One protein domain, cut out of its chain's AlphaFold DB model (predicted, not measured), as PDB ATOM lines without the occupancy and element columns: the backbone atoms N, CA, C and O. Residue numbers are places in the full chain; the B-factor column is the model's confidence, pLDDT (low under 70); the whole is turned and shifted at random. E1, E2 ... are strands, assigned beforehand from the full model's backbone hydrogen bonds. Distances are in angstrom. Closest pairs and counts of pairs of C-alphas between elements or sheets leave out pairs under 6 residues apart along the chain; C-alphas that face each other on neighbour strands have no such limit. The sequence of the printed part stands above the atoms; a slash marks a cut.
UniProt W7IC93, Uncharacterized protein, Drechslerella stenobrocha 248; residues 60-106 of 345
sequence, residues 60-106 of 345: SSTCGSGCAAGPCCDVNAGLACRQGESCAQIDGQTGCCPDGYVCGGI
ATOM      1  N   SER A  60     212.549 194.319 233.137       92.56
ATOM      2  CA  SER A  60     211.275 193.602 233.042       92.56
ATOM      3  C   SER A  60     210.461 193.722 234.327       92.56
ATOM      4  O   SER A  60     211.007 193.678 235.429       92.56
ATOM      5  N   SER A  61     209.148 193.870 234.177       94.12
ATOM      6  CA  SER A  61     208.196 193.972 235.285       94.12
ATOM      7  C   SER A  61     207.503 192.633 235.497       94.12
ATOM      8  O   SER A  61     207.228 191.907 234.537       94.12
ATOM      9  N   THR A  62     207.177 192.305 236.746       94.69
ATOM     10  CA  THR A  62     206.270 191.190 237.041       94.69
ATOM     11  C   THR A  62     204.890 191.515 236.481       94.69
ATOM     12  O   THR A  62     204.296 192.521 236.872       94.69
ATOM     13  N   CYS A  63     204.384 190.679 235.579       96.25
ATOM     14  CA  CYS A  63     203.060 190.832 234.995       96.25
ATOM     15  C   CYS A  63     202.378 189.473 234.873       96.25
ATOM     16  O   CYS A  63     202.911 188.551 234.249       96.25
ATOM     17  N   GLY A  64     201.217 189.321 235.511       94.12
ATOM     18  CA  GLY A  64     200.592 188.011 235.656       94.12
ATOM     19  C   GLY A  64     201.469 187.037 236.430       94.12
ATOM     20  O   GLY A  64     202.009 187.342 237.494       94.12
ATOM     21  N   SER A  65     201.606 185.834 235.882       93.50
ATOM     22  CA  SER A  65     202.425 184.761 236.445       93.50
ATOM     23  C   SER A  65     203.897 184.809 236.010       93.50
ATOM     24  O   SER A  65     204.656 183.912 236.384       93.50
ATOM     25  N   GLY A  66     204.306 185.823 235.235       94.25
ATOM     26  CA  GLY A  66     205.632 185.909 234.627       94.25
ATOM     27  C   GLY A  66     206.248 187.310 234.638       94.25
ATOM     28  O   GLY A  66     205.836 188.199 235.381       94.25
ATOM     29  N   CYS A  67     207.276 187.480 233.809       95.88
ATOM     30  CA  CYS A  67     208.007 188.731 233.620       95.88
ATOM     31  C   CYS A  67     207.815 189.224 232.187       95.88
ATOM     32  O   CYS A  67     207.909 188.426 231.253       95.88
ATOM     33  N   ALA A  68     207.601 190.525 232.008       95.06
ATOM     34  CA  ALA A  68     207.437 191.150 230.699       95.06
ATOM     35  C   ALA A  68     208.384 192.344 230.533       95.06
ATOM     36  O   ALA A  68     208.673 193.042 231.498       95.06
ATOM     37  N   ALA A  69     208.862 192.587 229.311       91.75
ATOM     38  CA  ALA A  69     209.886 193.591 228.986       91.75
ATOM     39  C   ALA A  69     209.396 195.062 229.011       91.75
ATOM     40  O   ALA A  69     210.030 195.930 228.420       91.75
ATOM     41  N   GLY A  70     208.274 195.346 229.673       92.62
ATOM     42  CA  GLY A  70     207.687 196.681 229.761       92.62
ATOM     43  C   GLY A  70     206.765 196.832 230.973       92.62
ATOM     44  O   GLY A  70     206.763 195.960 231.855       92.62
ATOM     45  N   PRO A  71     206.029 197.951 231.081       94.38
ATOM     46  CA  PRO A  71     205.115 198.170 232.193       94.38
ATOM     47  C   PRO A  71     203.964 197.156 232.141       94.38
ATOM     48  O   PRO A  71     203.448 196.828 231.072       94.38
ATOM     49  N   CYS A  72     203.581 196.628 233.304       96.38
ATOM     50  CA  CYS A  72     202.421 195.748 233.411       96.38
ATOM     51  C   CYS A  72     201.154 196.592 233.519       96.38
ATOM     52  O   CYS A  72     200.995 197.358 234.468       96.38
ATOM     53  N   CYS A  73     200.274 196.425 232.545       95.69
ATOM     54  CA  CYS A  73     199.077 197.228 232.342       95.69
ATOM     55  C   CYS A  73     197.894 196.541 233.058       95.69
ATOM     56  O   CYS A  73     197.105 197.200 233.731       95.69
ATOM     57  N   ASP A  74     197.839 195.203 233.045       95.88
ATOM     58  CA  ASP A  74     196.908 194.413 233.861       95.88
ATOM     59  C   ASP A  74     197.602 193.170 234.443       95.88
ATOM     60  O   ASP A  74     197.950 192.226 233.728       95.88
ATOM     61  N   VAL A  75     197.779 193.156 235.768       93.56
ATOM     62  CA  VAL A  75     198.421 192.051 236.497       93.56
ATOM     63  C   VAL A  75     197.568 190.783 236.475       93.56
ATOM     64  O   VAL A  75     198.127 189.694 236.482       93.56
ATOM     65  N   ASN A  76     196.240 190.881 236.425       94.06
ATOM     66  CA  ASN A  76     195.367 189.705 236.422       94.06
ATOM     67  C   ASN A  76     195.301 189.066 235.034       94.06
ATOM     68  O   ASN A  76     195.341 187.840 234.921       94.06
ATOM     69  N   ALA A  77     195.242 189.889 233.984       92.06
ATOM     70  CA  ALA A  77     195.252 189.415 232.601       92.06
ATOM     71  C   ALA A  77     196.661 189.054 232.093       92.06
ATOM     72  O   ALA A  77     196.792 188.375 231.076       92.06
ATOM     73  N   GLY A  78     197.717 189.496 232.787       93.00
ATOM     74  CA  GLY A  78     199.097 189.361 232.318       93.00
ATOM     75  C   GLY A  78     199.397 190.249 231.108       93.00
ATOM     76  O   GLY A  78     200.243 189.900 230.286       93.00
ATOM     77  N   LEU A  79     198.688 191.375 230.978       94.56
ATOM     78  CA  LEU A  79     198.858 192.309 229.874       94.56
ATOM     79  C   LEU A  79     200.003 193.271 230.190       94.56
ATOM     80  O   LEU A  79     199.904 194.068 231.122       94.56
ATOM     81  N   ALA A  80     201.064 193.221 229.393       96.12
ATOM     82  CA  ALA A  80     202.185 194.143 229.479       96.12
ATOM     83  C   ALA A  80     202.391 194.860 228.147       96.12
ATOM     84  O   ALA A  80     202.346 194.235 227.085       96.12
ATOM     85  N   CYS A  81     202.641 196.158 228.242       96.00
ATOM     86  CA  CYS A  81     202.860 197.044 227.113       96.00
ATOM     87  C   CYS A  81     204.338 196.949 226.684       96.00
ATOM     88  O   CYS A  81     205.213 196.630 227.502       96.00
ATOM     89  N   ARG A  82     204.642 197.152 225.399       94.00
ATOM     90  CA  ARG A  82     206.030 197.133 224.903       94.00
ATOM     91  C   ARG A  82     206.769 198.408 225.315       94.00
ATOM     92  O   ARG A  82     206.181 199.373 225.787       94.00
ATOM     93  N   GLN A  83     208.089 198.418 225.144       93.44
ATOM     94  CA  GLN A  83     208.863 199.647 225.310       93.44
ATOM     95  C   GLN A  83     208.406 200.685 224.271       93.44
ATOM     96  O   GLN A  83     208.367 200.369 223.083       93.44
ATOM     97  N   GLY A  84     208.075 201.897 224.723       91.94
ATOM     98  CA  GLY A  84     207.454 202.932 223.889       91.94
ATOM     99  C   GLY A  84     205.922 202.885 223.873       91.94
ATOM    100  O   GLY A  84     205.309 203.576 223.065       91.94
ATOM    101  N   GLU A  85     205.306 202.057 224.721       94.94
ATOM    102  CA  GLU A  85     203.867 202.045 224.969       94.94
ATOM    103  C   GLU A  85     203.583 202.268 226.463       94.94
ATOM    104  O   GLU A  85     204.243 201.700 227.341       94.94
ATOM    105  N   SER A  86     202.541 203.039 226.752       94.81
ATOM    106  CA  SER A  86     202.008 203.300 228.083       94.81
ATOM    107  C   SER A  86     200.661 202.604 228.292       94.81
ATOM    108  O   SER A  86     199.913 202.308 227.357       94.81
ATOM    109  N   CYS A  87     200.353 202.293 229.553       95.50
ATOM    110  CA  CYS A  87     199.070 201.711 229.928       95.50
ATOM    111  C   CYS A  87     197.980 202.778 229.794       95.50
ATOM    112  O   CYS A  87     198.028 203.785 230.500       95.50
ATOM    113  N   ALA A  88     196.981 202.542 228.951       95.31
ATOM    114  CA  ALA A  88     195.834 203.433 228.809       95.31
ATOM    115  C   ALA A  88     194.528 202.662 229.021       95.31
ATOM    116  O   ALA A  88     194.450 201.467 228.728       95.31
ATOM    117  N   GLN A  89     193.492 203.340 229.519       93.81
ATOM    118  CA  GLN A  89     192.134 202.818 229.412       93.81
ATOM    119  C   GLN A  89     191.601 203.133 228.021       93.81
ATOM    120  O   GLN A  89     191.467 204.296 227.653       93.81
ATOM    121  N   ILE A  90     191.282 202.085 227.279       89.44
ATOM    122  CA  ILE A  90     190.732 202.160 225.938       89.44
ATOM    123  C   ILE A  90     189.343 201.515 226.013       89.44
ATOM    124  O   ILE A  90     189.229 200.339 226.358       89.44
ATOM    125  N   ASP A  91     188.279 202.292 225.798       86.62
ATOM    126  CA  ASP A  91     186.878 201.855 225.968       86.62
ATOM    127  C   ASP A  91     186.575 201.172 227.324       86.62
ATOM    128  O   ASP A  91     185.823 200.200 227.415       86.62
ATOM    129  N   GLY A  92     187.196 201.649 228.408       89.38
ATOM    130  CA  GLY A  92     187.015 201.089 229.754       89.38
ATOM    131  C   GLY A  92     187.752 199.767 230.013       89.38
ATOM    132  O   GLY A  92     187.623 199.206 231.102       89.38
ATOM    133  N   GLN A  93     188.554 199.278 229.062       90.69
ATOM    134  CA  GLN A  93     189.468 198.152 229.255       90.69
ATOM    135  C   GLN A  93     190.918 198.635 229.246       90.69
ATOM    136  O   GLN A  93     191.271 199.565 228.525       90.69
ATOM    137  N   THR A  94     191.781 198.024 230.055       92.31
ATOM    138  CA  THR A  94     193.202 198.380 230.052       92.31
ATOM    139  C   THR A  94     193.877 197.851 228.788       92.31
ATOM    140  O   THR A  94     193.775 196.664 228.480       92.31
ATOM    141  N   GLY A  95     194.572 198.727 228.068       93.31
ATOM    142  CA  GLY A  95     195.285 198.439 226.829       93.31
ATOM    143  C   GLY A  95     196.667 199.093 226.784       93.31
ATOM    144  O   GLY A  95     197.065 199.820 227.697       93.31
ATOM    145  N   CYS A  96     197.402 198.811 225.710       94.44
ATOM    146  CA  CYS A  96     198.709 199.402 225.434       94.44
ATOM    147  C   CYS A  96     198.523 200.528 224.416       94.44
ATOM    148  O   CYS A  96     197.944 200.287 223.356       94.44
ATOM    149  N   CYS A  97     198.984 201.735 224.731       94.88
ATOM    150  CA  CYS A  97     198.934 202.879 223.830       94.88
ATOM    151  C   CYS A  97     200.351 203.368 223.529       94.88
ATOM    152  O   CYS A  97     201.108 203.555 224.476       94.88
ATOM    153  N   PRO A  98     200.742 203.585 222.263       93.06
ATOM    154  CA  PRO A  98     202.051 204.146 221.950       93.06
ATOM    155  C   PRO A  98     202.263 205.498 222.641       93.06
ATOM    156  O   PRO A  98     201.354 206.329 222.697       93.06
ATOM    157  N   ASP A  99     203.465 205.728 223.163       91.62
ATOM    158  CA  ASP A  99     203.803 206.980 223.834       91.62
ATOM    159  C   ASP A  99     203.603 208.168 222.881       91.62
ATOM    160  O   ASP A  99     204.038 208.152 221.729       91.62
ATOM    161  N   GLY A 100     202.917 209.207 223.364       88.06
ATOM    162  CA  GLY A 100     202.564 210.386 222.569       88.06
ATOM    163  C   GLY A 100     201.255 210.272 221.778       88.06
ATOM    164  O   GLY A 100     200.883 211.235 221.110       88.06
ATOM    165  N   TYR A 101     200.532 209.152 221.876       84.69
ATOM    166  CA  TYR A 101     199.217 208.977 221.255       84.69
ATOM    167  C   TYR A 101     198.100 208.923 222.305       84.69
ATOM    168  O   TYR A 101     198.288 208.452 223.423       84.69
ATOM    169  N   VAL A 102     196.911 209.403 221.932       81.56
ATOM    170  CA  VAL A 102     195.691 209.277 222.740       81.56
ATOM    171  C   VAL A 102     194.871 208.121 222.176       81.56
ATOM    172  O   VAL A 102     194.212 208.257 221.145       81.56
ATOM    173  N   CYS A 103     194.921 206.963 222.831       83.69
ATOM    174  CA  CYS A 103     194.147 205.794 222.421       83.69
ATOM    175  C   CYS A 103     192.754 205.835 223.049       83.69
ATOM    176  O   CYS A 103     192.565 205.401 224.181       83.69
ATOM    177  N   GLY A 104     191.784 206.371 222.306       77.56
ATOM    178  CA  GLY A 104     190.389 206.457 222.747       77.56
ATOM    179  C   GLY A 104     189.564 205.183 222.536       77.56
ATOM    180  O   GLY A 104     188.603 204.989 223.269       77.56
ATOM    181  N   GLY A 105     189.934 204.308 221.586       71.12
ATOM    182  CA  GLY A 105     189.143 203.114 221.253       71.12
ATOM    183  C   GLY A 105     189.966 201.919 220.751       71.12
ATOM    184  O   GLY A 105     190.924 202.096 219.996       71.12
ATOM    185  N   ILE A 106     189.623 200.694 221.185       59.19
ATOM    186  CA  ILE A 106     190.470 199.485 221.008       59.19
ATOM    187  C   ILE A 106     190.331 198.864 219.614       59.19
ATOM    188  O   ILE A 106     191.017 197.899 219.276       59.19
TER     189      ILE A 106
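This is residues 60 to 106 of the 345 residues of an uncharacterized protein of Drechslerella stenobrocha 248 (UniProt W7IC93). A flat slab has the larger hairpin, E4 and E5, toward one end and the smaller, E1 and E2, at the other, with E3 and its loop between; the tail 99 to 106 folds back beside the larger hairpin. The 47 printed residues hold five named strands, E1 to E5 in order, both pairs antiparallel; the class is all strand, though only 21 residues are in them. It is compact, radius of gyration of the C-alphas 10.2 A, spanning 28 by 20 by 9 A.

Find C-alpha 85 at (203.867, 202.045, 224.969); E4, residues 85 to 90, runs 13.2 A. E5, 93 to 98, runs 15.7 A to (202.051, 204.146, 221.950). E3 is 72 to 74, E2 66 to 68, E1 61 to 63.

Hairpin E4 and E5 is antiparallel at 143 degrees; look for N 86 and O 97, 2.7 A. E3 pairs with no named strand; its closest C-alphas to E4 are Cys 73 and Cys 87, 5.1 A, and to E1 Cys 72 and Cys 63, 5.2 A. In hairpin E1 and E2, antiparallel, find N 61 and O 68, 2.8 A. E1 and E4 are apart.

The farthest C-alphas, Ser 65 and Gly 100, are 29.1 A apart. The printed part has no cut and no long link; residue 106 is under pLDDT 70.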